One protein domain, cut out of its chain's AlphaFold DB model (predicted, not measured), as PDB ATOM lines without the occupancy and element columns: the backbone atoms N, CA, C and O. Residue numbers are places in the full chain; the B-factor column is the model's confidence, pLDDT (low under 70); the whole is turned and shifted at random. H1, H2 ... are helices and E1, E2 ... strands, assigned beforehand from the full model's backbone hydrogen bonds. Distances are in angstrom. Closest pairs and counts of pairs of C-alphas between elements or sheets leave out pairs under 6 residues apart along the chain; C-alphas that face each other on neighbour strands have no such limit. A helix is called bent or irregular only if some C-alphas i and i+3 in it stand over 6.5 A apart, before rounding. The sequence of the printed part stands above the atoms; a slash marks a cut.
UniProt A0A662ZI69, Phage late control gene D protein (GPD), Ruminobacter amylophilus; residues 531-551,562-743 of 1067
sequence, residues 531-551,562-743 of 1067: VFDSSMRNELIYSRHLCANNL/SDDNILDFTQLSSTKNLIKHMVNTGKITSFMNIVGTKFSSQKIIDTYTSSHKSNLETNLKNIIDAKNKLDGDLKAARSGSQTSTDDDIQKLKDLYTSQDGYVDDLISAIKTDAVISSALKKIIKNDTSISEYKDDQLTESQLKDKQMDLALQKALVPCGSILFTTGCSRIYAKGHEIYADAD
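AT A GLANCE: This is residues 531 to 551 and 562 to 743 of the 1067 residues of the protein "Phage late control gene D protein (GPD)" of Ruminobacter amylophilus (UniProt A0A662ZI69). A long helical hairpin, H4b and H5, lies along the longest axis, and the short helix H2 is packed between one part of it and the long helix H8, which runs crosswise to H5. H3 and H4a make a second, shorter helical hairpin, H6 and H7 pack on H8, H1 packs on H2, and the small strands E1 and E2 lie beyond the end of H8. The printed part has 203 residues, with eight named helices followed by two strands that meet only at a point, and its class is mostly helix. It is compact, with a radius of gyration of the C-alphas of 19.2 A, and spans 62 by 48 by 40 A.

HOW THE PARTS SIT: Start with H1, residues 534 to 543, and look on to H2, residues 575 to 584: they touch about perpendicular, at 86 degrees, with the C-alphas of Met 536 and Asn 577 closest at 5.5 A. H2 is the hub, touching five other helices. H3, residues 588 to 598, touches H2 only at the corner, and only just, with 3 pairs of C-alphas within 8 A, the closest being Met 582 and Ile 588 at 4.6 A. Next comes H4, residues 602 to 638, assigned as one helix by its hydrogen bonds but bent, with C-alphas 611 and 614 7.5 A apart; its arms H4a, residues 602 to 611, and H4b, residues 614 to 638, stand at a steep tilt of 53 degrees. H3 and H4a form a helical hairpin at a shallow tilt of 23 degrees, opposite ways, with the C-alphas of Gly 596 and Gln 602 closest at 5.6 A. H4b and H5, residues 646 to 672, form the long helical hairpin at a shallow tilt of 22 degrees, with Leu 630 and Asp 648 as closest C-alphas at 6.0 A. Residues 659 to 667 of H5 touch H2 at a steep tilt of 57 degrees, with the C-alphas of Lys 576 and Val 663 closest at 6.5 A. Look next at H6, residues 674 to 686, H7, residues 688 to 691, and H8, residues 700 to 723. H6 touches H8 about perpendicular, at 78 degrees, with the C-alphas of Leu 680 and Ala 711 closest at 5.7 A. H7 touches H8 too, with Ile 690 and Gln 707 as closest C-alphas at 5.8 A. H8 touches H2 at a steep tilt of 40 degrees, with the C-alphas of Thr 575 and Gln 713 closest at 4.9 A. E1, residues 731 to 733, and E2, residues 736 to 738, meet at C-alphas 733 and 736, which face each other at 5.9 A. In H1, H2, H3, H4a, H4b, H5 and H6 every O i to N i+4 pair is within hydrogen-bond range; H8 has 17 of 20, and H7 is too short for such a pair.

IN THESE COORDINATES: Find C-alpha 534 at (47.489, -10.914, -19.448), where H1 begins. H4b runs 36.3 A from C-alpha 614 at (47.376, 8.789, -3.875), and H5 runs back over 39.3 A. H8 covers 35.3 A, with a kink of 28 degrees near residue 715; it is irregular, but only just, C-alphas 715 and 718 being 6.9 A apart. E2 ends at C-alpha 738, (55.359, 25.194, -29.799).

THE WHOLE: The farthest C-alphas, those of Gly 640 and Lys 734, are 63.9 A apart. Residues 552 to 561 are not printed, and C-alphas 551 and 562 are 18.6 A apart across the cut. Of the links printed whole, none is long. Mean pLDDT of the printed part is 73.4; 65 residues are under 70, among them 531 to 551, 562 to 573 and 720 to 743.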
ATOM      1  N   VAL A 531      53.997 -10.492 -16.615       46.47
ATOM      2  CA  VAL A 531      53.398 -11.794 -16.966       46.47
ATOM      3  C   VAL A 531      51.985 -11.959 -16.369       46.47
ATOM      4  O   VAL A 531      51.171 -12.686 -16.940       46.47
ATOM      5  N   PHE A 532      51.702 -11.254 -15.264       50.50
ATOM      6  CA  PHE A 532      50.496 -11.350 -14.433       50.50
ATOM      7  C   PHE A 532      49.286 -10.526 -14.907       50.50
ATOM      8  O   PHE A 532      48.165 -10.910 -14.590       50.50
ATOM      9  N   ASP A 533      49.473  -9.457 -15.692       60.03
ATOM     10  CA  ASP A 533      48.362  -8.796 -16.397       60.03
ATOM     11  C   ASP A 533      48.354  -9.273 -17.846       60.03
ATOM     12  O   ASP A 533      49.011  -8.704 -18.718       60.03
ATOM     13  N   SER A 534      47.606 -10.343 -18.108       60.91
ATOM     14  CA  SER A 534      47.489 -10.914 -19.448       60.91
ATOM     15  C   SER A 534      46.896  -9.938 -20.468       60.91
ATOM     16  O   SER A 534      47.212 -10.063 -21.649       60.91
ATOM     17  N   SER A 535      46.094  -8.954 -20.049       67.38
ATOM     18  CA  SER A 535      45.467  -7.994 -20.959       67.38
ATOM     19  C   SER A 535      46.466  -6.930 -21.420       67.38
ATOM     20  O   SER A 535      46.744  -6.833 -22.617       67.38
ATOM     21  N   MET A 536      47.110  -6.226 -20.485       66.06
ATOM     22  CA  MET A 536      48.123  -5.218 -20.798       66.06
ATOM     23  C   MET A 536      49.370  -5.858 -21.425       66.06
ATOM     24  O   MET A 536      49.952  -5.283 -22.340       66.06
ATOM     25  N   ARG A 537      49.767  -7.069 -21.007       61.97
ATOM     26  CA  ARG A 537      50.871  -7.817 -21.633       61.97
ATOM     27  C   ARG A 537      50.575  -8.155 -23.091       61.97
ATOM     28  O   ARG A 537      51.435  -7.939 -23.937       61.97
ATOM     29  N   ASN A 538      49.386  -8.681 -23.393       58.81
ATOM     30  CA  ASN A 538      49.026  -9.022 -24.768       58.81
ATOM     31  C   ASN A 538      48.955  -7.751 -25.637       58.81
ATOM     32  O   ASN A 538      49.574  -7.716 -26.697       58.81
ATOM     33  N   GLU A 539      48.307  -6.677 -25.170       61.72
ATOM     34  CA  GLU A 539      48.281  -5.399 -25.902       61.72
ATOM     35  C   GLU A 539      49.680  -4.777 -26.088       61.72
ATOM     36  O   GLU A 539      49.953  -4.201 -27.141       61.72
ATOM     37  N   LEU A 540      50.602  -4.923 -25.128       54.53
ATOM     38  CA  LEU A 540      51.990  -4.459 -25.267       54.53
ATOM     39  C   LEU A 540      52.835  -5.324 -26.212       54.53
ATOM     40  O   LEU A 540      53.738  -4.793 -26.855       54.53
ATOM     41  N   ILE A 541      52.548  -6.622 -26.332       50.28
ATOM     42  CA  ILE A 541      53.184  -7.502 -27.328       50.28
ATOM     43  C   ILE A 541      52.739  -7.115 -28.743       50.28
ATOM     44  O   ILE A 541      53.575  -7.054 -29.642       50.28
ATOM     45  N   TYR A 542      51.455  -6.797 -28.940       47.97
ATOM     46  CA  TYR A 542      50.959  -6.338 -30.239       47.97
ATOM     47  C   TYR A 542      51.443  -4.912 -30.571       47.97
ATOM     48  O   TYR A 542      52.039  -4.706 -31.623       47.97
ATOM     49  N   SER A 543      51.309  -3.948 -29.652       44.88
ATOM     50  CA  SER A 543      51.685  -2.540 -29.898       44.88
ATOM     51  C   SER A 543      53.195  -2.269 -30.007       44.88
ATOM     52  O   SER A 543      53.589  -1.263 -30.599       44.88
ATOM     53  N   ARG A 544      54.071  -3.151 -29.495       42.16
ATOM     54  CA  ARG A 544      55.534  -3.044 -29.698       42.16
ATOM     55  C   ARG A 544      56.019  -3.512 -31.071       42.16
ATOM     56  O   ARG A 544      57.176  -3.261 -31.407       42.16
ATOM     57  N   HIS A 545      55.191  -4.187 -31.864       41.34
ATOM     58  CA  HIS A 545      55.626  -4.802 -33.114       41.34
ATOM     59  C   HIS A 545      54.801  -4.317 -34.312       41.34
ATOM     60  O   HIS A 545      53.740  -4.867 -34.583       41.34
ATOM     61  N   LEU A 546      55.364  -3.339 -35.054       35.00
ATOM     62  CA  LEU A 546      55.376  -3.188 -36.536       35.00
ATOM     63  C   LEU A 546      55.322  -1.726 -37.055       35.00
ATOM     64  O   LEU A 546      55.589  -1.513 -38.236       35.00
ATOM     65  N   CYS A 547      55.012  -0.714 -36.232       33.38
ATOM     66  CA  CYS A 547      54.564   0.606 -36.738       33.38
ATOM     67  C   CYS A 547      55.558   1.793 -36.683       33.38
ATOM     68  O   CYS A 547      55.149   2.942 -36.830       33.38
ATOM     69  N   ALA A 548      56.868   1.553 -36.587       34.00
ATOM     70  CA  ALA A 548      57.896   2.609 -36.569       34.00
ATOM     71  C   ALA A 548      58.423   3.031 -37.970       34.00
ATOM     72  O   ALA A 548      59.618   3.236 -38.139       34.00
ATOM     73  N   ASN A 549      57.555   3.162 -38.986       36.41
ATOM     74  CA  ASN A 549      57.963   3.405 -40.392       36.41
ATOM     75  C   ASN A 549      57.462   4.724 -41.030       36.41
ATOM     76  O   ASN A 549      57.700   4.955 -42.211       36.41
ATOM     77  N   ASN A 550      56.779   5.602 -40.282       34.34
ATOM     78  CA  ASN A 550      56.188   6.847 -40.816       34.34
ATOM     79  C   ASN A 550      56.859   8.153 -40.331       34.34
ATOM     80  O   ASN A 550      56.357   9.242 -40.612       34.34
ATOM     81  N   LEU A 551      57.994   8.081 -39.626       37.09
ATOM     82  CA  LEU A 551      58.744   9.265 -39.189       37.09
ATOM     83  C   LEU A 551      59.905   9.577 -40.141       37.09
ATOM     84  O   LEU A 551      61.037   9.160 -39.937       37.09
ATOM     85  N   SER A 562      67.529   5.139 -23.215       32.97
ATOM     86  CA  SER A 562      66.389   4.228 -23.002       32.97
ATOM     87  C   SER A 562      64.969   4.800 -23.139       32.97
ATOM     88  O   SER A 562      64.019   4.020 -23.288       32.97
ATOM     89  N   ASP A 563      64.797   6.118 -23.091       32.50
ATOM     90  CA  ASP A 563      63.554   6.714 -22.575       32.50
ATOM     91  C   ASP A 563      62.523   7.103 -23.655       32.50
ATOM     92  O   ASP A 563      61.319   7.097 -23.383       32.50
ATOM     93  N   ASP A 564      62.972   7.360 -24.889       36.44
ATOM     94  CA  ASP A 564      62.145   7.784 -26.038       36.44
ATOM     95  C   ASP A 564      61.837   6.628 -27.020       36.44
ATOM     96  O   ASP A 564      61.736   6.794 -28.238       36.44
ATOM     97  N   ASN A 565      61.646   5.412 -26.496       40.66
ATOM     98  CA  ASN A 565      61.068   4.317 -27.279       40.66
ATOM     99  C   ASN A 565      59.595   4.631 -27.603       40.66
ATOM    100  O   ASN A 565      58.713   4.440 -26.760       40.66
ATOM    101  N   ILE A 566      59.339   5.099 -28.830       44.84
ATOM    102  CA  ILE A 566      58.015   5.499 -29.327       44.84
ATOM    103  C   ILE A 566      57.062   4.295 -29.343       44.84
ATOM    104  O   ILE A 566      57.001   3.526 -30.302       44.84
ATOM    105  N   LEU A 567      56.291   4.148 -28.267       44.16
ATOM    106  CA  LEU A 567      55.165   3.224 -28.190       44.16
ATOM    107  C   LEU A 567      53.973   3.814 -28.951       44.16
ATOM    108  O   LEU A 567      53.487   4.902 -28.627       44.16
ATOM    109  N   ASP A 568      53.482   3.091 -29.958       47.41
ATOM    110  CA  ASP A 568      52.286   3.487 -30.697       47.41
ATOM    111  C   ASP A 568      51.016   3.098 -29.927       47.41
ATOM    112  O   ASP A 568      50.417   2.034 -30.107       47.41
ATOM    113  N   PHE A 569      50.590   4.009 -29.055       51.69
ATOM    114  CA  PHE A 569      49.383   3.857 -28.246       51.69
ATOM    115  C   PHE A 569      48.079   3.769 -29.047       51.69
ATOM    116  O   PHE A 569      47.056   3.453 -28.443       51.69
ATOM    117  N   THR A 570      48.079   3.973 -30.373       52.72
ATOM    118  CA  THR A 570      46.885   3.697 -31.195       52.72
ATOM    119  C   THR A 570      46.460   2.228 -31.162       52.72
ATOM    120  O   THR A 570      45.301   1.933 -31.442       52.72
ATOM    121  N   GLN A 571      47.362   1.322 -30.771       54.53
ATOM    122  CA  GLN A 571      47.129  -0.124 -30.753       54.53
ATOM    123  C   GLN A 571      46.753  -0.697 -29.378       54.53
ATOM    124  O   GLN A 571      46.485  -1.894 -29.282       54.53
ATOM    125  N   LEU A 572      46.691   0.120 -28.317       64.94
ATOM    126  CA  LEU A 572      46.091  -0.336 -27.060       64.94
ATOM    127  C   LEU A 572      44.570  -0.431 -27.242       64.94
ATOM    128  O   LEU A 572      43.892   0.563 -27.515       64.94
ATOM    129  N   SER A 573      44.045  -1.650 -27.127       67.62
ATOM    130  CA  SER A 573      42.678  -2.026 -27.508       67.62
ATOM    131  C   SER A 573      41.604  -1.504 -26.550       67.62
ATOM    132  O   SER A 573      40.416  -1.541 -26.877       67.62
ATOM    133  N   SER A 574      42.009  -0.973 -25.392       82.50
ATOM    134  CA  SER A 574      41.108  -0.379 -24.410       82.50
ATOM    135  C   SER A 574      41.686   0.869 -23.733       82.50
ATOM    136  O   SER A 574      42.871   0.948 -23.404       82.50
ATOM    137  N   THR A 575      40.806   1.828 -23.422       85.31
ATOM    138  CA  THR A 575      41.103   2.982 -22.552       85.31
ATOM    139  C   THR A 575      41.693   2.547 -21.206       85.31
ATOM    140  O   THR A 575      42.590   3.199 -20.673       85.31
ATOM    141  N   LYS A 576      41.214   1.413 -20.680       89.50
ATOM    142  CA  LYS A 576      41.685   0.794 -19.441       89.50
ATOM    143  C   LYS A 576      43.167   0.454 -19.502       89.50
ATOM    144  O   LYS A 576      43.927   0.944 -18.672       89.50
ATOM    145  N   ASN A 577      43.604  -0.279 -20.523       83.94
ATOM    146  CA  ASN A 577      45.010  -0.653 -20.660       83.94
ATOM    147  C   ASN A 577      45.914   0.536 -21.019       83.94
ATOM    148  O   ASN A 577      47.052   0.581 -20.553       83.94
ATOM    149  N   LEU A 578      45.394   1.559 -21.713       84.69
ATOM    150  CA  LEU A 578      46.088   2.844 -21.858       84.69
ATOM    151  C   LEU A 578      46.361   3.500 -20.498       84.69
ATOM    152  O   LEU A 578      47.508   3.836 -20.203       84.69
ATOM    153  N   ILE A 579      45.349   3.645 -19.642       87.38
ATOM    154  CA  ILE A 579      45.511   4.293 -18.331       87.38
ATOM    155  C   ILE A 579      46.342   3.421 -17.377       87.38
ATOM    156  O   ILE A 579      47.246   3.952 -16.730       87.38
ATOM    157  N   LYS A 580      46.153   2.090 -17.350       85.69
ATOM    158  CA  LYS A 580      47.036   1.163 -16.610       85.69
ATOM    159  C   LYS A 580      48.488   1.291 -17.060       85.69
ATOM    160  O   LYS A 580      49.373   1.297 -16.212       85.69
ATOM    161  N   HIS A 581      48.765   1.455 -18.355       81.69
ATOM    162  CA  HIS A 581      50.131   1.688 -18.827       81.69
ATOM    163  C   HIS A 581      50.699   3.027 -18.332       81.69
ATOM    164  O   HIS A 581      51.844   3.074 -17.883       81.69
ATOM    165  N   MET A 582      49.912   4.109 -18.344       83.00
ATOM    166  CA  MET A 582      50.346   5.409 -17.803       83.00
ATOM    167  C   MET A 582      50.606   5.357 -16.290       83.00
ATOM    168  O   MET A 582      51.523   6.018 -15.806       83.00
ATOM    169  N   VAL A 583      49.844   4.555 -15.539       82.88
ATOM    170  CA  VAL A 583      50.097   4.289 -14.112       82.88
ATOM    171  C   VAL A 583      51.373   3.461 -13.948       82.88
ATOM    172  O   VAL A 583      52.294   3.901 -13.271       82.88
ATOM    173  N   ASN A 584      51.491   2.320 -14.634       77.25
ATOM    174  CA  ASN A 584      52.641   1.409 -14.533       77.25
ATOM    175  C   ASN A 584      53.967   1.982 -15.076       77.25
ATOM    176  O   ASN A 584      55.022   1.409 -14.820       77.25
ATOM    177  N   THR A 585      53.937   3.117 -15.782       72.75
ATOM    178  CA  THR A 585      55.126   3.893 -16.198       72.75
ATOM    179  C   THR A 585      55.333   5.184 -15.395       72.75
ATOM    180  O   THR A 585      56.242   5.951 -15.702       72.75
ATOM    181  N   GLY A 586      54.488   5.477 -14.400       76.69
ATOM    182  CA  GLY A 586      54.536   6.715 -13.608       76.69
ATOM    183  C   GLY A 586      54.112   7.992 -14.354       76.69
ATOM    184  O   GLY A 586      54.004   9.053 -13.741       76.69
ATOM    185  N   LYS A 587      53.812   7.921 -15.658       79.81
ATOM    186  CA  LYS A 587      53.472   9.077 -16.512       79.81
ATOM    187  C   LYS A 587      52.021   9.575 -16.365       79.81
ATOM    188  O   LYS A 587      51.645  10.562 -16.999       79.81
ATOM    189  N   ILE A 588      51.203   8.943 -15.517       86.38
ATOM    190  CA  ILE A 588      49.770   9.247 -15.336       86.38
ATOM    191  C   ILE A 588      49.466  10.711 -14.964       86.38
ATOM    192  O   ILE A 588      48.520  11.271 -15.514       86.38
ATOM    193  N   THR A 589      50.271  11.381 -14.126       84.56
ATOM    194  CA  THR A 589      50.047  12.817 -13.823       84.56
ATOM    195  C   THR A 589      50.165  13.674 -15.092       84.56
ATOM    196  O   THR A 589      49.276  14.470 -15.395       84.56
ATOM    197  N   SER A 590      51.221  13.471 -15.883       80.69
ATOM    198  CA  SER A 590      51.446  14.203 -17.137       80.69
ATOM    199  C   SER A 590      50.373  13.892 -18.188       80.69
ATOM    200  O   SER A 590      49.949  14.784 -18.921       80.69
ATOM    201  N   PHE A 591      49.871  12.653 -18.217       83.62
ATOM    202  CA  PHE A 591      48.745  12.253 -19.064       83.62
ATOM    203  C   PHE A 591      47.467  13.009 -18.694       83.62
ATOM    204  O   PHE A 591      46.850  13.616 -19.570       83.62
ATOM    205  N   MET A 592      47.105  13.063 -17.409       87.75
ATOM    206  CA  MET A 592      45.910  13.787 -16.962       87.75
ATOM    207  C   MET A 592      45.998  15.299 -17.230       87.75
ATOM    208  O   MET A 592      44.995  15.895 -17.623       87.75
ATOM    209  N   ASN A 593      47.187  15.904 -17.145       79.56
ATOM    210  CA  ASN A 593      47.404  17.307 -17.527       79.56
ATOM    211  C   ASN A 593      47.163  17.558 -19.029       79.56
ATOM    212  O   ASN A 593      46.506  18.535 -19.403       79.56
ATOM    213  N   ILE A 594      47.649  16.667 -19.904       79.06
ATOM    214  CA  ILE A 594      47.418  16.748 -21.358       79.06
ATOM    215  C   ILE A 594      45.938  16.520 -21.692       79.06
ATOM    216  O   ILE A 594      45.395  17.219 -22.546       79.06
ATOM    217  N   VAL A 595      45.255  15.605 -20.997       82.06
ATOM    218  CA  VAL A 595      43.802  15.400 -21.126       82.06
ATOM    219  C   VAL A 595      43.035  16.661 -20.717       82.06
ATOM    220  O   VAL A 595      42.227  17.154 -21.505       82.06
ATOM    221  N   GLY A 596      43.332  17.236 -19.549       81.62
ATOM    222  CA  GLY A 596      42.704  18.478 -19.084       81.62
ATOM    223  C   GLY A 596      42.924  19.649 -20.044       81.62
ATOM    224  O   GLY A 596      41.977  20.360 -20.366       81.62
ATOM    225  N   THR A 597      44.133  19.787 -20.597       78.38
ATOM    226  CA  THR A 597      44.458  20.822 -21.597       78.38
ATOM    227  C   THR A 597      43.724  20.592 -22.921       78.38
ATOM    228  O   THR A 597      43.160  21.526 -23.484       78.38
ATOM    229  N   LYS A 598      43.678  19.350 -23.423       80.94
ATOM    230  CA  LYS A 598      43.043  19.011 -24.710       80.94
ATOM    231  C   LYS A 598      41.528  19.228 -24.713       80.94
ATOM    232  O   LYS A 598      40.974  19.583 -25.752       80.94
ATOM    233  N   PHE A 599      40.866  18.999 -23.580       81.88
ATOM    234  CA  PHE A 599      39.419  19.194 -23.432       81.88
ATOM    235  C   PHE A 599      39.047  20.483 -22.687       81.88
ATOM    236  O   PHE A 599      37.871  20.690 -22.409       81.88
ATOM    237  N   SER A 600      40.020  21.346 -22.371       83.31
ATOM    238  CA  SER A 600      39.841  22.570 -21.572       83.31
ATOM    239  C   SER A 600      39.084  22.346 -20.250       83.31
ATOM    240  O   SER A 600      38.276  23.177 -19.840       83.31
ATOM    241  N   SER A 601      39.328  21.213 -19.583       85.44
ATOM    242  CA  SER A 601      38.681  20.831 -18.323       85.44
ATOM    243  C   SER A 601      39.710  20.786 -17.194       85.44
ATOM    244  O   SER A 601      40.449  19.814 -17.051       85.44
ATOM    245  N   GLN A 602      39.752  21.834 -16.366       83.75
ATOM    246  CA  GLN A 602      40.549  21.835 -15.131       83.75
ATOM    247  C   GLN A 602      40.009  20.801 -14.128       83.75
ATOM    248  O   GLN A 602      40.774  20.078 -13.493       83.75
ATOM    249  N   LYS A 603      38.678  20.637 -14.085       84.00
ATOM    250  CA  LYS A 603      37.973  19.740 -13.164       84.00
ATOM    251  C   LYS A 603      38.488  18.297 -13.205       84.00
ATOM    252  O   LYS A 603      38.497  17.636 -12.168       84.00
ATOM    253  N   ILE A 604      38.927  17.787 -14.362       83.75
ATOM    254  CA  ILE A 604      39.456  16.415 -14.440       83.75
ATOM    255  C   ILE A 604      40.862  16.283 -13.833       83.75
ATOM    256  O   ILE A 604      41.171  15.251 -13.237       83.75
ATOM    257  N   ILE A 605      41.683  17.337 -13.910       84.19
ATOM    258  CA  ILE A 605      42.986  17.418 -13.230       84.19
ATOM    259  C   ILE A 605      42.757  17.458 -11.715       84.19
ATOM    260  O   ILE A 605      43.393  16.704 -10.976       84.19
ATOM    261  N   ASP A 606      41.789  18.257 -11.259       84.44
ATOM    262  CA  ASP A 606      41.420  18.361  -9.843       84.44
ATOM    263  C   ASP A 606      40.879  17.025  -9.306       84.44
ATOM    264  O   ASP A 606      41.280  16.569  -8.235       84.44
ATOM    265  N   THR A 607      40.012  16.349 -10.070       85.19
ATOM    266  CA  THR A 607      39.396  15.057  -9.703       85.19
ATOM    267  C   THR A 607      40.421  13.919  -9.657       85.19
ATOM    268  O   THR A 607      40.375  13.063  -8.770       85.19
ATOM    269  N   TYR A 608      41.398  13.912 -10.571       88.31
ATOM    270  CA  TYR A 608      42.546  13.008 -10.482       88.31
ATOM    271  C   TYR A 608      43.376  13.298  -9.222       88.31
ATOM    272  O   TYR A 608      43.612  12.398  -8.413       88.31
ATOM    273  N   THR A 609      43.770  14.559  -9.033       87.50
ATOM    274  CA  THR A 609      44.703  14.990  -7.977       87.50
ATOM    275  C   THR A 609      44.133  14.801  -6.571       87.50
ATOM    276  O   THR A 609      44.868  14.404  -5.671       87.50
ATOM    277  N   SER A 610      42.834  15.050  -6.381       84.88
ATOM    278  CA  SER A 610      42.168  14.972  -5.074       84.88
ATOM    279  C   SER A 610      41.684  13.569  -4.692       84.88
ATOM    280  O   SER A 610      41.736  13.230  -3.513       84.88
ATOM    281  N   SER A 611      41.207  12.757  -5.645       85.38
ATOM    282  CA  SER A 611      40.501  11.498  -5.332       85.38
ATOM    283  C   SER A 611      41.198  10.215  -5.801       85.38
ATOM    284  O   SER A 611      40.930   9.155  -5.241       85.38
ATOM    285  N   HIS A 612      42.089  10.278  -6.797       87.56
ATOM    286  CA  HIS A 612      42.642   9.076  -7.448       87.56
ATOM    287  C   HIS A 612      44.164   8.946  -7.312       87.56
ATOM    288  O   HIS A 612      44.682   7.832  -7.219       87.56
ATOM    289  N   LYS A 613      44.889  10.072  -7.289       89.19
ATOM    290  CA  LYS A 613      46.355  10.114  -7.353       89.19
ATOM    291  C   LYS A 613      47.037   9.260  -6.276       89.19
ATOM    292  O   LYS A 613      47.803   8.364  -6.621       89.19
ATOM    293  N   SER A 614      46.731   9.489  -4.999       89.31
ATOM    294  CA  SER A 614      47.376   8.789  -3.875       89.31
ATOM    295  C   SER A 614      47.127   7.277  -3.885       89.31
ATOM    296  O   SER A 614      48.042   6.507  -3.594       89.31
ATOM    297  N   ASN A 615      45.920   6.844  -4.262       89.62
ATOM    298  CA  ASN A 615      45.558   5.430  -4.375       89.62
ATOM    299  C   ASN A 615      46.357   4.743  -5.493       89.62
ATOM    300  O   ASN A 615      46.947   3.686  -5.266       89.62
ATOM    301  N   LEU A 616      46.441   5.372  -6.671       84.00
ATOM    302  CA  LEU A 616      47.195   4.854  -7.816       84.00
ATOM    303  C   LEU A 616      48.709   4.829  -7.558       84.00
ATOM    304  O   LEU A 616      49.353   3.825  -7.851       84.00
ATOM    305  N   GLU A 617      49.280   5.881  -6.964       84.19
ATOM    306  CA  GLU A 617      50.707   5.932  -6.600       84.19
ATOM    307  C   GLU A 617      51.063   4.895  -5.520       84.19
ATOM    308  O   GLU A 617      52.091   4.221  -5.616       84.19
ATOM    309  N   THR A 618      50.189   4.694  -4.527       88.44
ATOM    310  CA  THR A 618      50.381   3.678  -3.475       88.44
ATOM    311  C   THR A 618      50.258   2.257  -4.029       88.44
ATOM    312  O   THR A 618      51.082   1.398  -3.717       88.44
ATOM    313  N   ASN A 619      49.264   1.995  -4.885       86.00
ATOM    314  CA  ASN A 619      49.093   0.700  -5.545       86.00
ATOM    315  C   ASN A 619      50.282   0.371  -6.466       86.00
ATOM    316  O   ASN A 619      50.824  -0.729  -6.374       86.00
ATOM    317  N   LEU A 620      50.742   1.334  -7.273       78.81
ATOM    318  CA  LEU A 620      51.936   1.195  -8.112       78.81
ATOM    319  C   LEU A 620      53.172   0.829  -7.284       78.81
ATOM    320  O   LEU A 620      53.890  -0.109  -7.631       78.81
ATOM    321  N   LYS A 621      53.402   1.528  -6.166       85.88
ATOM    322  CA  LYS A 621      54.509   1.207  -5.260       85.88
ATOM    323  C   LYS A 621      54.396  -0.223  -4.726       85.88
ATOM    324  O   LYS A 621      55.361  -0.974  -4.808       85.88
ATOM    325  N   ASN A 622      53.219  -0.624  -4.244       84.12
ATOM    326  CA  ASN A 622      52.995  -1.975  -3.724       84.12
ATOM    327  C   ASN A 622      53.243  -3.063  -4.788       84.12
ATOM    328  O   ASN A 622      53.765  -4.126  -4.456       84.12
ATOM    329  N   ILE A 623      52.905  -2.799  -6.057       75.69
ATOM    330  CA  ILE A 623      53.198  -3.680  -7.200       75.69
ATOM    331  C   ILE A 623      54.710  -3.810  -7.423       75.69
ATOM    332  O   ILE A 623      55.208  -4.925  -7.580       75.69
ATOM    333  N   ILE A 624      55.447  -2.695  -7.407       73.88
ATOM    334  CA  ILE A 624      56.911  -2.680  -7.560       73.88
ATOM    335  C   ILE A 624      57.578  -3.442  -6.404       73.88
ATOM    336  O   ILE A 624      58.394  -4.330  -6.647       73.88
ATOM    337  N   ASP A 625      57.182  -3.165  -5.161       81.12
ATOM    338  CA  ASP A 625      57.716  -3.824  -3.964       81.12
ATOM    339  C   ASP A 625      57.425  -5.343  -3.972       81.12
ATOM    340  O   ASP A 625      58.302  -6.148  -3.651       81.12
ATOM    341  N   ALA A 626      56.226  -5.761  -4.400       76.94
ATOM    342  CA  ALA A 626      55.868  -7.177  -4.535       76.94
ATOM    343  C   ALA A 626      56.616  -7.880  -5.685       76.94
ATOM    344  O   ALA A 626      57.051  -9.020  -5.515       76.94
ATOM    345  N   LYS A 627      56.830  -7.206  -6.825       74.31
ATOM    346  CA  LYS A 627      57.637  -7.743  -7.934       74.31
ATOM    347  C   LYS A 627      59.089  -7.943  -7.508       74.31
ATOM    348  O   LYS A 627      59.631  -9.027  -7.701       74.31
ATOM    349  N   ASN A 628      59.686  -6.935  -6.874       78.69
ATOM    350  CA  ASN A 628      61.063  -6.992  -6.380       78.69
ATOM    351  C   ASN A 628      61.266  -8.137  -5.376       78.69
ATOM    352  O   ASN A 628      62.308  -8.796  -5.409       78.69
ATOM    353  N   LYS A 629      60.266  -8.416  -4.525       81.62
ATOM    354  CA  LYS A 629      60.274  -9.591  -3.645       81.62
ATOM    355  C   LYS A 629      60.239 -10.900  -4.444       81.62
ATOM    356  O   LYS A 629      61.137 -11.717  -4.269       81.62
ATOM    357  N   LEU A 630      59.285 -11.073  -5.365       75.19
ATOM    358  CA  LEU A 630      59.171 -12.298  -6.169       75.19
ATOM    359  C   LEU A 630      60.428 -12.575  -7.020       75.19
ATOM    360  O   LEU A 630      60.893 -13.712  -7.063       75.19
ATOM    361  N   ASP A 631      61.017 -11.562  -7.665       69.12
ATOM    362  CA  ASP A 631      62.281 -11.714  -8.407       69.12
ATOM    363  C   ASP A 631      63.468 -12.061  -7.476       69.12
ATOM    364  O   ASP A 631      64.440 -12.678  -7.920       69.12
ATOM    365  N   GLY A 632      63.399 -11.709  -6.186       75.25
ATOM    366  CA  GLY A 632      64.332 -12.147  -5.142       75.25
ATOM    367  C   GLY A 632      64.120 -13.605  -4.724       75.25
ATOM    368  O   GLY A 632      65.061 -14.400  -4.763       75.25
ATOM    369  N   ASP A 633      62.886 -13.992  -4.403       73.88
ATOM    370  CA  ASP A 633      62.541 -15.356  -3.979       73.88
ATOM    371  C   ASP A 633      62.721 -16.382  -5.113       73.88
ATOM    372  O   ASP A 633      63.155 -17.508  -4.868       73.88
ATOM    373  N   LEU A 634      62.517 -15.988  -6.378       67.81
ATOM    374  CA  LEU A 634      62.862 -16.797  -7.556       67.81
ATOM    375  C   LEU A 634      64.378 -16.987  -7.735       67.81
ATOM    376  O   LEU A 634      64.811 -18.026  -8.244       67.81
ATOM    377  N   LYS A 635      65.206 -16.012  -7.332       72.88
ATOM    378  CA  LYS A 635      66.673 -16.164  -7.308       72.88
ATOM    379  C   LYS A 635      67.095 -17.097  -6.169       72.88
ATOM    380  O   LYS A 635      67.905 -17.992  -6.406       72.88
ATOM    381  N   ALA A 636      66.492 -16.964  -4.986       70.12
ATOM    382  CA  ALA A 636      66.720 -17.866  -3.854       70.12
ATOM    383  C   ALA A 636      66.325 -19.320  -4.182       70.12
ATOM    384  O   ALA A 636      67.114 -20.238  -3.943       70.12
ATOM    385  N   ALA A 637      65.169 -19.529  -4.818       66.44
ATOM    386  CA  ALA A 637      64.701 -20.848  -5.248       66.44
ATOM    387  C   ALA A 637      65.682 -21.537  -6.213       66.44
ATOM    388  O   ALA A 637      66.016 -22.707  -6.030       66.44
ATOM    389  N   ARG A 638      66.239 -20.802  -7.188       65.44
ATOM    390  CA  ARG A 638      67.279 -21.332  -8.098       65.44
ATOM    391  C   ARG A 638      68.595 -21.682  -7.398       65.44
ATOM    392  O   ARG A 638      69.328 -22.517  -7.910       65.44
ATOM    393  N   SER A 639      68.882 -21.093  -6.235       74.25
ATOM    394  CA  SER A 639      70.027 -21.474  -5.391       74.25
ATOM    395  C   SER A 639      69.752 -22.659  -4.447       74.25
ATOM    396  O   SER A 639      70.590 -22.977  -3.609       74.25
ATOM    397  N   GLY A 640      68.598 -23.328  -4.578       62.81
ATOM    398  CA  GLY A 640      68.237 -24.515  -3.792       62.81
ATOM    399  C   GLY A 640      67.500 -24.228  -2.477       62.81
ATOM    400  O   GLY A 640      67.274 -25.151  -1.698       62.81
ATOM    401  N   SER A 641      67.102 -22.977  -2.221       61.31
ATOM    402  CA  SER A 641      66.260 -22.627  -1.071       61.31
ATOM    403  C   SER A 641      64.796 -22.998  -1.333       61.31
ATOM    404  O   SER A 641      64.235 -22.600  -2.352       61.31
ATOM    405  N   GLN A 642      64.135 -23.705  -0.412       47.00
ATOM    406  CA  GLN A 642      62.687 -23.945  -0.498       47.00
ATOM    407  C   GLN A 642      61.886 -22.713  -0.043       47.00
ATOM    408  O   GLN A 642      61.338 -22.678   1.057       47.00
ATOM    409  N   THR A 643      61.797 -21.704  -0.909       60.97
ATOM    410  CA  THR A 643      60.846 -20.588  -0.797       60.97
ATOM    411  C   THR A 643      59.645 -20.828  -1.712       60.97
ATOM    412  O   THR A 643      59.811 -20.985  -2.920       60.97
ATOM    413  N   SER A 644      58.433 -20.855  -1.146       70.62
ATOM    414  CA  SER A 644      57.194 -20.911  -1.934       70.62
ATOM    415  C   SER A 644      56.974 -19.575  -2.643       70.62
ATOM    416  O   SER A 644      56.933 -18.536  -1.991       70.62
ATOM    417  N   THR A 645      56.834 -19.597  -3.966       79.00
ATOM    418  CA  THR A 645      56.598 -18.390  -4.779       79.00
ATOM    419  C   THR A 645      55.120 -18.073  -4.991       79.00
ATOM    420  O   THR A 645      54.790 -16.999  -5.492       79.00
ATOM    421  N   ASP A 646      54.224 -18.997  -4.640       77.50
ATOM    422  CA  ASP A 646      52.810 -18.923  -5.020       77.50
ATOM    423  C   ASP A 646      52.059 -17.807  -4.280       77.50
ATOM    424  O   ASP A 646      51.221 -17.133  -4.884       77.50
ATOM    425  N   ASP A 647      52.421 -17.539  -3.020       79.81
ATOM    426  CA  ASP A 647      51.844 -16.456  -2.215       79.81
ATOM    427  C   ASP A 647      52.162 -15.071  -2.808       79.81
ATOM    428  O   ASP A 647      51.284 -14.211  -2.901       79.81
ATOM    429  N   ASP A 648      53.395 -14.845  -3.274       79.19
ATOM    430  CA  ASP A 648      53.791 -13.576  -3.902       79.19
ATOM    431  C   ASP A 648      53.251 -13.434  -5.329       79.19
ATOM    432  O   ASP A 648      52.873 -12.333  -5.739       79.19
ATOM    433  N   ILE A 649      53.130 -14.543  -6.068       74.31
ATOM    434  CA  ILE A 649      52.410 -14.583  -7.347       74.31
ATOM    435  C   ILE A 649      50.935 -14.215  -7.141       74.31
ATOM    436  O   ILE A 649      50.385 -13.454  -7.940       74.31
ATOM    437  N   GLN A 650      50.281 -14.717  -6.091       83.06
ATOM    438  CA  GLN A 650      48.888 -14.376  -5.803       83.06
ATOM    439  C   GLN A 650      48.749 -12.919  -5.353       83.06
ATOM    440  O   GLN A 650      47.963 -12.181  -5.943       83.06
ATOM    441  N   LYS A 651      49.595 -12.461  -4.425       85.69
ATOM    442  CA  LYS A 651      49.659 -11.060  -3.983       85.69
ATOM    443  C   LYS A 651      49.848 -10.081  -5.147       85.69
ATOM    444  O   LYS A 651      49.246  -9.010  -5.147       85.69
ATOM    445  N   LEU A 652      50.655 -10.433  -6.154       78.75
ATOM    446  CA  LEU A 652      50.803  -9.629  -7.372       78.75
ATOM    447  C   LEU A 652      49.512  -9.569  -8.198       78.75
ATOM    448  O   LEU A 652      49.149  -8.480  -8.641       78.75
ATOM    449  N   LYS A 653      48.790 -10.685  -8.378       79.38
ATOM    450  CA  LYS A 653      47.472 -10.673  -9.045       79.38
ATOM    451  C   LYS A 653      46.492  -9.773  -8.295       79.38
ATOM    452  O   LYS A 653      45.893  -8.901  -8.917       79.38
ATOM    453  N   ASP A 654      46.384  -9.931  -6.977       85.12
ATOM    454  CA  ASP A 654      45.454  -9.170  -6.133       85.12
ATOM    455  C   ASP A 654      45.732  -7.656  -6.214       85.12
ATOM    456  O   ASP A 654      44.809  -6.836  -6.277       85.12
ATOM    457  N   LEU A 655      47.010  -7.267  -6.295       85.06
ATOM    458  CA  LEU A 655      47.432  -5.880  -6.501       85.06
ATOM    459  C   LEU A 655      47.100  -5.345  -7.906       85.06
ATOM    460  O   LEU A 655      46.683  -4.189  -8.011       85.06
ATOM    461  N   TYR A 656      47.223  -6.153  -8.965       82.06
ATOM    462  CA  TYR A 656      46.780  -5.762 -10.312       82.06
ATOM    463  C   TYR A 656      45.252  -5.675 -10.420       82.06
ATOM    464  O   TYR A 656      44.753  -4.710 -10.993       82.06
ATOM    465  N   THR A 657      44.499  -6.583  -9.796       86.38
ATOM    466  CA  THR A 657      43.029  -6.487  -9.701       86.38
ATOM    467  C   THR A 657      42.591  -5.264  -8.886       86.38
ATOM    468  O   THR A 657      41.604  -4.614  -9.226       86.38
ATOM    469  N   SER A 658      43.358  -4.875  -7.864       87.56
ATOM    470  CA  SER A 658      43.144  -3.605  -7.154       87.56
ATOM    471  C   SER A 658      43.431  -2.388  -8.048       87.56
ATOM    472  O   SER A 658      42.710  -1.394  -7.987       87.56
ATOM    473  N   GLN A 659      44.448  -2.465  -8.917       89.12
ATOM    474  CA  GLN A 659      44.746  -1.426  -9.910       89.12
ATOM    475  C   GLN A 659      43.610  -1.269 -10.930       89.12
ATOM    476  O   GLN A 659      43.280  -0.145 -11.302       89.12
ATOM    477  N   ASP A 660      43.007  -2.379 -11.366       86.75
ATOM    478  CA  ASP A 660      41.872  -2.376 -12.293       86.75
ATOM    479  C   ASP A 660      40.689  -1.558 -11.760       86.75
ATOM    480  O   ASP A 660      40.144  -0.752 -12.511       86.75
ATOM    481  N   GLY A 661      40.347  -1.701 -10.473       89.25
ATOM    482  CA  GLY A 661      39.281  -0.917  -9.834       89.25
ATOM    483  C   GLY A 661      39.562   0.588  -9.845       89.25
ATOM    484  O   GLY A 661      38.757   1.362 -10.353       89.25
ATOM    485  N   TYR A 662      40.750   1.010  -9.389       90.38
ATOM    486  CA  TYR A 662      41.124   2.433  -9.382       90.38
ATOM    487  C   TYR A 662      41.195   3.064 -10.786       90.38
ATOM    488  O   TYR A 662      41.042   4.280 -10.926       90.38
ATOM    489  N   VAL A 663      41.443   2.264 -11.829       90.38
ATOM    490  CA  VAL A 663      41.406   2.729 -13.223       90.38
ATOM    491  C   VAL A 663      39.973   2.803 -13.760       90.38
ATOM    492  O   VAL A 663      39.667   3.755 -14.477       90.38
ATOM    493  N   ASP A 664      39.083   1.883 -13.386       91.38
ATOM    494  CA  ASP A 664      37.656   1.955 -13.738       91.38
ATOM    495  C   ASP A 664      36.961   3.159 -13.078       91.38
ATOM    496  O   ASP A 664      36.180   3.856 -13.735       91.38
ATOM    497  N   ASP A 665      37.301   3.468 -11.821       91.06
ATOM    498  CA  ASP A 665      36.858   4.681 -11.118       91.06
ATOM    499  C   ASP A 665      37.310   5.949 -11.865       91.06
ATOM    500  O   ASP A 665      36.500   6.829 -12.177       91.06
ATOM    501  N   LEU A 666      38.593   6.017 -12.247       91.38
ATOM    502  CA  LEU A 666      39.148   7.158 -12.983       91.38
ATOM    503  C   LEU A 666      38.539   7.293 -14.391       91.38
ATOM    504  O   LEU A 666      38.253   8.407 -14.830       91.38
ATOM    505  N   ILE A 667      38.282   6.186 -15.097       92.38
ATOM    506  CA  ILE A 667      37.557   6.195 -16.380       92.38
ATOM    507  C   ILE A 667      36.132   6.709 -16.188       92.38
ATOM    508  O   ILE A 667      35.669   7.526 -16.983       92.38
ATOM    509  N   SER A 668      35.455   6.295 -15.120       91.94
ATOM    510  CA  SER A 668      34.104   6.756 -14.788       91.94
ATOM    511  C   SER A 668      34.077   8.259 -14.488       91.94
ATOM    512  O   SER A 668      33.193   8.967 -14.979       91.94
ATOM    513  N   ALA A 669      35.085   8.787 -13.790       89.75
ATOM    514  CA  ALA A 669      35.278  10.227 -13.599       89.75
ATOM    515  C   ALA A 669      35.509  10.975 -14.932       89.75
ATOM    516  O   ALA A 669      34.915  12.028 -15.164       89.75
ATOM    517  N   ILE A 670      36.308  10.416 -15.851       89.88
ATOM    518  CA  ILE A 670      36.545  11.002 -17.185       89.88
ATOM    519  C   ILE A 670      35.270  10.966 -18.055       89.88
ATOM    520  O   ILE A 670      34.950  11.960 -18.707       89.88
ATOM    521  N   LYS A 671      34.507   9.861 -18.043       91.12
ATOM    522  CA  LYS A 671      33.222   9.712 -18.766       91.12
ATOM    523  C   LYS A 671      32.147  10.692 -18.267       91.12
ATOM    524  O   LYS A 671      31.283  11.097 -19.052       91.12
ATOM    525  N   THR A 672      32.176  11.053 -16.979       90.31
ATOM    526  CA  THR A 672      31.153  11.890 -16.318       90.31
ATOM    527  C   THR A 672      31.482  13.385 -16.264       90.31
ATOM    528  O   THR A 672      30.583  14.177 -15.970       90.31
ATOM    529  N   ASP A 673      32.703  13.816 -16.605       92.75
ATOM    530  CA  ASP A 673      32.981  15.245 -16.781       92.75
ATOM    531  C   ASP A 673      32.128  15.839 -17.916       92.75
ATOM    532  O   ASP A 673      32.062  15.304 -19.024       92.75
ATOM    533  N   ALA A 674      31.469  16.968 -17.651       88.75
ATOM    534  CA  ALA A 674      30.478  17.532 -18.565       88.75
ATOM    535  C   ALA A 674      31.096  18.028 -19.883       88.75
ATOM    536  O   ALA A 674      30.454  17.935 -20.936       88.75
ATOM    537  N   VAL A 675      32.339  18.521 -19.846       87.44
ATOM    538  CA  VAL A 675      33.044  19.032 -21.029       87.44
ATOM    539  C   VAL A 675      33.542  17.863 -21.875       87.44
ATOM    540  O   VAL A 675      33.249  17.803 -23.074       87.44
ATOM    541  N   ILE A 676      34.193  16.879 -21.245       87.00
ATOM    542  CA  ILE A 676      34.672  15.664 -21.920       87.00
ATOM    543  C   ILE A 676      33.492  14.870 -22.497       87.00
ATOM    544  O   ILE A 676      33.473  14.614 -23.698       87.00
ATOM    545  N   SER A 677      32.452  14.568 -21.713       90.25
ATOM    546  CA  SER A 677      31.248  13.850 -22.173       90.25
ATOM    547  C   SER A 677      30.587  14.528 -23.384       90.25
ATOM    548  O   SER A 677      30.125  13.858 -24.311       90.25
ATOM    549  N   SER A 678      30.586  15.864 -23.427       89.94
ATOM    550  CA  SER A 678      30.076  16.640 -24.567       89.94
ATOM    551  C   SER A 678      30.977  16.559 -25.806       89.94
ATOM    552  O   SER A 678      30.471  16.584 -26.930       89.94
ATOM    553  N   ALA A 679      32.295  16.429 -25.635       87.62
ATOM    554  CA  ALA A 679      33.230  16.162 -26.728       87.62
ATOM    555  C   ALA A 679      33.103  14.719 -27.252       87.62
ATOM    556  O   ALA A 679      33.025  14.519 -28.464       87.62
ATOM    557  N   LEU A 680      32.985  13.722 -26.367       90.31
ATOM    558  CA  LEU A 680      32.795  12.314 -26.743       90.31
ATOM    559  C   LEU A 680      31.510  12.110 -27.553       90.31
ATOM    560  O   LEU A 680      31.542  11.481 -28.605       90.31
ATOM    561  N   LYS A 681      30.393  12.728 -27.145       92.25
ATOM    562  CA  LYS A 681      29.124  12.691 -27.902       92.25
ATOM    563  C   LYS A 681      29.249  13.283 -29.314       92.25
ATOM    564  O   LYS A 681      28.594  12.795 -30.233       92.25
ATOM    565  N   LYS A 682      30.110  14.291 -29.515       90.75
ATOM    566  CA  LYS A 682      30.437  14.821 -30.854       90.75
ATOM    567  C   LYS A 682      31.291  13.838 -31.662       90.75
ATOM    568  O   LYS A 682      31.054  13.709 -32.857       90.75
ATOM    569  N   ILE A 683      32.230  13.129 -31.031       89.06
ATOM    570  CA  ILE A 683      33.023  12.073 -31.685       89.06
ATOM    571  C   ILE A 683      32.109  10.929 -32.139       89.06
ATOM    572  O   ILE A 683      32.124  10.613 -33.322       89.06
ATOM    573  N   ILE A 684      31.251  10.393 -31.259       91.31
ATOM    574  CA  ILE A 684      30.279   9.336 -31.610       91.31
ATOM    575  C   ILE A 684      29.425   9.771 -32.809       91.31
ATOM    576  O   ILE A 684      29.325   9.036 -33.781       91.31
ATOM    577  N   LYS A 685      28.848  10.984 -32.776       91.69
ATOM    578  CA  LYS A 685      27.987  11.490 -33.860       91.69
ATOM    579  C   LYS A 685      28.719  11.682 -35.196       91.69
ATOM    580  O   LYS A 685      28.100  11.528 -36.245       91.69
ATOM    581  N   ASN A 686      29.990  12.075 -35.165       90.50
ATOM    582  CA  ASN A 686      30.763  12.391 -36.369       90.50
ATOM    583  C   ASN A 686      31.509  11.175 -36.945       90.50
ATOM    584  O   ASN A 686      32.056  11.269 -38.041       90.50
ATOM    585  N   ASP A 687      31.561  10.063 -36.211       86.25
ATOM    586  CA  ASP A 687      32.266   8.844 -36.589       86.25
ATOM    587  C   ASP A 687      31.266   7.707 -36.824       86.25
ATOM    588  O   ASP A 687      30.709   7.141 -35.878       86.25
ATOM    589  N   THR A 688      31.035   7.363 -38.093       85.31
ATOM    590  CA  THR A 688      30.130   6.269 -38.480       85.31
ATOM    591  C   THR A 688      30.584   4.925 -37.916       85.31
ATOM    592  O   THR A 688      29.744   4.137 -37.496       85.31
ATOM    593  N   SER A 689      31.894   4.680 -37.783       85.81
ATOM    594  CA  SER A 689      32.409   3.416 -37.229       85.81
ATOM    595  C   SER A 689      32.072   3.214 -35.747       85.81
ATOM    596  O   SER A 689      32.043   2.080 -35.274       85.81
ATOM    597  N   ILE A 690      31.781   4.301 -35.021       86.50
ATOM    598  CA  ILE A 690      31.362   4.263 -33.615       86.50
ATOM    599  C   ILE A 690      29.834   4.355 -33.513       86.50
ATOM    600  O   ILE A 690      29.225   3.549 -32.815       86.50
ATOM    601  N   SER A 691      29.190   5.293 -34.214       86.31
ATOM    602  CA  SER A 691      27.725   5.465 -34.149       86.31
ATOM    603  C   SER A 691      26.931   4.311 -34.765       86.31
ATOM    604  O   SER A 691      25.849   4.004 -34.264       86.31
ATOM    605  N   GLU A 692      27.460   3.637 -35.787       87.75
ATOM    606  CA  GLU A 692      26.834   2.461 -36.411       87.75
ATOM    607  C   GLU A 692      27.317   1.128 -35.809       87.75
ATOM    608  O   GLU A 692      26.882   0.067 -36.260       87.75
ATOM    609  N   TYR A 693      28.175   1.164 -34.778       87.25
ATOM    610  CA  TYR A 693      28.616  -0.032 -34.057       87.25
ATOM    611  C   TYR A 693      27.412  -0.804 -33.500       87.25
ATOM    612  O   TYR A 693      26.586  -0.253 -32.767       87.25
ATOM    613  N   LYS A 694      27.337  -2.092 -33.841       86.31
ATOM    614  CA  LYS A 694      26.298  -3.030 -33.412       86.31
ATOM    615  C   LYS A 694      26.947  -4.298 -32.886       86.31
ATOM    616  O   LYS A 694      27.892  -4.809 -33.481       86.31
ATOM    617  N   ASP A 695      26.381  -4.805 -31.805       84.88
ATOM    618  CA  ASP A 695      26.648  -6.127 -31.261       84.88
ATOM    619  C   ASP A 695      25.302  -6.668 -30.773       84.88
ATOM    620  O   ASP A 695      24.715  -6.124 -29.835       84.88
ATOM    621  N   ASP A 696      24.789  -7.701 -31.443       87.88
ATOM    622  CA  ASP A 696      23.460  -8.265 -31.179       87.88
ATOM    623  C   ASP A 696      23.368  -8.958 -29.801       87.88
ATOM    624  O   ASP A 696      22.283  -9.370 -29.388       87.88
ATOM    625  N   GLN A 697      24.488  -9.096 -29.077       89.31
ATOM    626  CA  GLN A 697      24.536  -9.607 -27.702       89.31
ATOM    627  C   GLN A 697      24.437  -8.504 -26.632       89.31
ATOM    628  O   GLN A 697      24.306  -8.821 -25.447       89.31
ATOM    629  N   LEU A 698      24.510  -7.218 -27.003       89.25
ATOM    630  CA  LEU A 698      24.497  -6.099 -26.053       89.25
ATOM    631  C   LEU A 698      23.120  -5.436 -25.946       89.25
ATOM    632  O   LEU A 698      22.474  -5.106 -26.939       89.25
ATOM    633  N   THR A 699      22.697  -5.136 -24.715       92.12
ATOM    634  CA  THR A 699      21.559  -4.230 -24.492       92.12
ATOM    635  C   THR A 699      21.893  -2.812 -24.962       92.12
ATOM    636  O   THR A 699      23.052  -2.399 -24.951       92.12
ATOM    637  N   GLU A 700      20.877  -2.007 -25.290       89.44
ATOM    638  CA  GLU A 700      21.058  -0.614 -25.738       89.44
ATOM    639  C   GLU A 700      21.884   0.242 -24.751       89.44
ATOM    640  O   GLU A 700      22.602   1.156 -25.158       89.44
ATOM    641  N   SER A 701      21.827  -0.071 -23.450       90.25
ATOM    642  CA  SER A 701      22.642   0.580 -22.416       90.25
ATOM    643  C   SER A 701      24.125   0.198 -22.525       90.25
ATOM    644  O   SER A 701      24.990   1.071 -22.575       90.25
ATOM    645  N   GLN A 702      24.421  -1.103 -22.645       88.56
ATOM    646  CA  GLN A 702      25.787  -1.605 -22.837       88.56
ATOM    647  C   GLN A 702      26.379  -1.143 -24.174       88.56
ATOM    648  O   GLN A 702      27.558  -0.807 -24.234       88.56
ATOM    649  N   LEU A 703      25.565  -1.072 -25.232       86.69
ATOM    650  CA  LEU A 703      25.986  -0.568 -26.537       86.69
ATOM    651  C   LEU A 703      26.403   0.909 -26.451       86.69
ATOM    652  O   LEU A 703      27.469   1.272 -26.941       86.69
ATOM    653  N   LYS A 704      25.618   1.752 -25.763       90.12
ATOM    654  CA  LYS A 704      25.946   3.172 -25.545       90.12
ATOM    655  C   LYS A 704      27.208   3.367 -24.708       90.12
ATOM    656  O   LYS A 704      27.995   4.258 -25.023       90.12
ATOM    657  N   ASP A 705      27.428   2.550 -23.678       88.44
ATOM    658  CA  ASP A 705      28.668   2.621 -22.898       88.44
ATOM    659  C   ASP A 705      29.878   2.133 -23.713       88.44
ATOM    660  O   ASP A 705      30.914   2.792 -23.735       88.44
ATOM    661  N   LYS A 706      29.718   1.069 -24.512       88.25
ATOM    662  CA  LYS A 706      30.753   0.586 -25.438       88.25
ATOM    663  C   LYS A 706      31.112   1.623 -26.509       88.25
ATOM    664  O   LYS A 706      32.291   1.812 -26.801       88.25
ATOM    665  N   GLN A 707      30.125   2.338 -27.052       89.94
ATOM    666  CA  GLN A 707      30.338   3.485 -27.945       89.94
ATOM    667  C   GLN A 707      31.053   4.642 -27.232       89.94
ATOM    668  O   GLN A 707      31.923   5.281 -27.828       89.94
ATOM    669  N   MET A 708      30.735   4.894 -25.958       91.06
ATOM    670  CA  MET A 708      31.433   5.885 -25.133       91.06
ATOM    671  C   MET A 708      32.895   5.493 -24.892       91.06
ATOM    672  O   MET A 708      33.762   6.356 -24.988       91.06
ATOM    673  N   ASP A 709      33.191   4.212 -24.651       87.62
ATOM    674  CA  ASP A 709      34.563   3.711 -24.503       87.62
ATOM    675  C   ASP A 709      35.368   3.787 -25.798       87.62
ATOM    676  O   ASP A 709      36.511   4.233 -25.757       87.62
ATOM    677  N   LEU A 710      34.788   3.426 -26.947       85.88
ATOM    678  CA  LEU A 710      35.446   3.560 -28.254       85.88
ATOM    679  C   LEU A 710      35.732   5.033 -28.590       85.88
ATOM    680  O   LEU A 710      36.825   5.378 -29.047       85.88
ATOM    681  N   ALA A 711      34.781   5.929 -28.310       87.56
ATOM    682  CA  ALA A 711      34.984   7.365 -28.468       87.56
ATOM    683  C   ALA A 711      36.042   7.902 -27.494       87.56
ATOM    684  O   ALA A 711      36.872   8.716 -27.896       87.56
ATOM    685  N   LEU A 712      36.050   7.435 -26.241       89.19
ATOM    686  CA  LEU A 712      37.020   7.831 -25.222       89.19
ATOM    687  C   LEU A 712      38.429   7.327 -25.552       89.19
ATOM    688  O   LEU A 712      39.379   8.097 -25.457       89.19
ATOM    689  N   GLN A 713      38.563   6.094 -26.031       86.00
ATOM    690  CA  GLN A 713      39.808   5.530 -26.547       86.00
ATOM    691  C   GLN A 713      40.340   6.400 -27.691       86.00
ATOM    692  O   GLN A 713      41.444   6.932 -27.596       86.00
ATOM    693  N   LYS A 714      39.528   6.658 -28.726       84.38
ATOM    694  CA  LYS A 714      39.902   7.522 -29.863       84.38
ATOM    695  C   LYS A 714      40.227   8.963 -29.438       84.38
ATOM    696  O   LYS A 714      41.076   9.617 -30.047       84.38
ATOM    697  N   ALA A 715      39.599   9.453 -28.371       84.25
ATOM    698  CA  ALA A 715      39.854  10.763 -27.784       84.25
ATOM    699  C   ALA A 715      41.157  10.819 -26.957       84.25
ATOM    700  O   ALA A 715      41.852  11.838 -27.007       84.25
ATOM    701  N   LEU A 716      41.509   9.755 -26.227       84.31
ATOM    702  CA  LEU A 716      42.661   9.688 -25.317       84.31
ATOM    703  C   LEU A 716      43.945   9.150 -25.955       84.31
ATOM    704  O   LEU A 716      45.030   9.571 -25.555       84.31
ATOM    705  N   VAL A 717      43.850   8.274 -26.954       79.00
ATOM    706  CA  VAL A 717      44.998   7.691 -27.670       79.00
ATOM    707  C   VAL A 717      46.026   8.754 -28.099       79.00
ATOM    708  O   VAL A 717      47.194   8.612 -27.730       79.00
ATOM    709  N   PRO A 718      45.640   9.883 -28.739       75.44
ATOM    710  CA  PRO A 718      46.609  10.919 -29.105       75.44
ATOM    711  C   PRO A 718      47.270  11.606 -27.897       75.44
ATOM    712  O   PRO A 718      48.383  12.102 -28.025       75.44
ATOM    713  N   CYS A 719      46.620  11.636 -26.726       76.56
ATOM    714  CA  CYS A 719      47.223  12.153 -25.490       76.56
ATOM    715  C   CYS A 719      48.355  11.240 -25.001       76.56
ATOM    716  O   CYS A 719      49.376  11.734 -24.529       76.56
ATOM    717  N   GLY A 720      48.196   9.920 -25.162       66.38
ATOM    718  CA  GLY A 720      49.255   8.940 -24.915       66.38
ATOM    719  C   GLY A 720      50.426   9.119 -25.882       66.38
ATOM    720  O   GLY A 720      51.565   9.271 -25.446       66.38
ATOM    721  N   SER A 721      50.153   9.205 -27.188       62.56
ATOM    722  CA  SER A 721      51.186   9.385 -28.223       62.56
ATOM    723  C   SER A 721      52.045  10.647 -28.034       62.56
ATOM    724  O   SER A 721      53.237  10.625 -28.339       62.56
ATOM    725  N   ILE A 722      51.484  11.741 -27.499       60.97
ATOM    726  CA  ILE A 722      52.225  12.990 -27.221       60.97
ATOM    727  C   ILE A 722      53.333  12.785 -26.164       60.97
ATOM    728  O   ILE A 722      54.421  13.340 -26.312       60.97
ATOM    729  N   LEU A 723      53.102  11.955 -25.138       59.91
ATOM    730  CA  LEU A 723      54.032  11.744 -24.010       59.91
ATOM    731  C   LEU A 723      55.268  10.889 -24.321       59.91
ATOM    732  O   LEU A 723      56.215  10.873 -23.533       59.91
ATOM    733  N   PHE A 724      55.241  10.130 -25.415       56.22
ATOM    734  CA  PHE A 724      56.285   9.157 -25.767       56.22
ATOM    735  C   PHE A 724      56.942   9.461 -27.119       56.22
ATOM    736  O   PHE A 724      57.706   8.651 -27.624       56.22
ATOM    737  N   THR A 725      56.636  10.617 -27.716       50.44
ATOM    738  CA  THR A 725      57.268  11.096 -28.957       50.44
ATOM    739  C   THR A 725      58.080  12.383 -28.763       50.44
ATOM    740  O   THR A 725      58.465  12.999 -29.754       50.44
ATOM    741  N   THR A 726      58.285  12.840 -27.518       46.06
ATOM    742  CA  THR A 726      58.976  14.118 -27.225       46.06
ATOM    743  C   THR A 726      59.512  14.310 -25.800       46.06
ATOM    744  O   THR A 726      60.149  15.334 -25.569       46.06
ATOM    745  N   GLY A 727      59.165  13.465 -24.823       42.44
ATOM    746  CA  GLY A 727      59.355  13.739 -23.385       42.44
ATOM    747  C   GLY A 727      58.506  14.893 -22.804       42.44
ATOM    748  O   GLY A 727      57.903  14.740 -21.743       42.44
ATOM    749  N   CYS A 728      58.406  16.024 -23.510       41.59
ATOM    750  CA  CYS A 728      57.766  17.266 -23.062       41.59
ATOM    751  C   CYS A 728      56.275  17.387 -23.449       41.59
ATOM    752  O   CYS A 728      55.811  16.830 -24.448       41.59
ATOM    753  N   SER A 729      55.534  18.203 -22.693       41.12
ATOM    754  CA  SER A 729      54.140  18.574 -22.983       41.12
ATOM    755  C   SER A 729      54.012  19.417 -24.256       41.12
ATOM    756  O   SER A 729      54.642  20.464 -24.375       41.12
ATOM    757  N   ARG A 730      53.124  19.023 -25.179       46.34
ATOM    758  CA  ARG A 730      52.777  19.822 -26.369       46.34
ATOM    759  C   ARG A 730      51.455  20.559 -26.178       46.34
ATOM    760  O   ARG A 730      50.426  19.925 -25.946       46.34
ATOM    761  N   ILE A 731      51.468  21.881 -26.336       47.81
ATOM    762  CA  ILE A 731      50.264  22.725 -26.308       47.81
ATOM    763  C   ILE A 731      49.864  23.062 -27.749       47.81
ATOM    764  O   ILE A 731      50.581  23.765 -28.458       47.81
ATOM    765  N   TYR A 732      48.704  22.566 -28.185       41.75
ATOM    766  CA  TYR A 732      48.201  22.755 -29.547       41.75
ATOM    767  C   TYR A 732      47.287  23.985 -29.650       41.75
ATOM    768  O   TYR A 732      46.090  23.908 -29.373       41.75
ATOM    769  N   ALA A 733      47.837  25.118 -30.097       39.41
ATOM    770  CA  ALA A 733      47.094  26.364 -30.300       39.41
ATOM    771  C   ALA A 733      46.958  26.709 -31.796       39.41
ATOM    772  O   ALA A 733      47.940  27.029 -32.463       39.41
ATOM    773  N   LYS A 734      45.722  26.649 -32.323       39.50
ATOM    774  CA  LYS A 734      45.292  27.152 -33.653       39.50
ATOM    775  C   LYS A 734      46.319  27.000 -34.802       39.50
ATOM    776  O   LYS A 734      46.578  27.946 -35.537       39.50
ATOM    777  N   GLY A 735      46.857  25.794 -34.994       38.16
ATOM    778  CA  GLY A 735      47.677  25.458 -36.168       38.16
ATOM    779  C   GLY A 735      49.174  25.772 -36.064       38.16
ATOM    780  O   GLY A 735      49.885  25.573 -37.047       38.16
ATOM    781  N   HIS A 736      49.670  26.197 -34.899       39.09
ATOM    782  CA  HIS A 736      51.104  26.317 -34.631       39.09
ATOM    783  C   HIS A 736      51.545  25.338 -33.536       39.09
ATOM    784  O   HIS A 736      50.827  25.111 -32.561       39.09
ATOM    785  N   GLU A 737      52.726  24.743 -33.716       39.34
ATOM    786  CA  GLU A 737      53.341  23.810 -32.768       39.34
ATOM    787  C   GLU A 737      54.465  24.532 -32.015       39.34
ATOM    788  O   GLU A 737      55.364  25.104 -32.633       39.34
ATOM    789  N   ILE A 738      54.388  24.541 -30.684       45.50
ATOM    790  CA  ILE A 738      55.359  25.194 -29.799       45.50
ATOM    791  C   ILE A 738      55.964  24.117 -28.899       45.50
ATOM    792  O   ILE A 738      55.241  23.380 -28.230       45.50
ATOM    793  N   TYR A 739      57.292  24.046 -28.898       41.34
ATOM    794  CA  TYR A 739      58.081  23.163 -28.047       41.34
ATOM    795  C   TYR A 739      58.638  24.000 -26.896       41.34
ATOM    796  O   TYR A 739      59.340  24.982 -27.142       41.34
ATOM    797  N   ALA A 740      58.324  23.624 -25.660       46.69
ATOM    798  CA  ALA A 740      58.846  24.282 -24.473       46.69
ATOM    799  C   ALA A 740      58.929  23.304 -23.305       46.69
ATOM    800  O   ALA A 740      58.047  22.465 -23.119       46.69
ATOM    801  N   ASP A 741      59.984  23.460 -22.516       39.88
ATOM    802  CA  ASP A 741      60.130  22.829 -21.217       39.88
ATOM    803  C   ASP A 741      60.037  23.951 -20.170       39.88
ATOM    804  O   ASP A 741      60.892  24.837 -20.124       39.88
ATOM    805  N   ALA A 742      58.926  23.950 -19.424       45.56
ATOM    806  CA  ALA A 742      58.392  25.043 -18.597       45.56
ATOM    807  C   ALA A 742      57.968  26.362 -19.312       45.56
ATOM    808  O   ALA A 742      58.421  26.729 -20.395       45.56
ATOM    809  N   ASP A 743      57.050  27.082 -18.654       43.72
ATOM    810  CA  ASP A 743      56.744  28.523 -18.757       43.72
ATOM    811  C   ASP A 743      56.403  29.190 -20.116       43.72
ATOM    812  O   ASP A 743      56.388  30.422 -20.199       43.72
TER     813      ASP A 743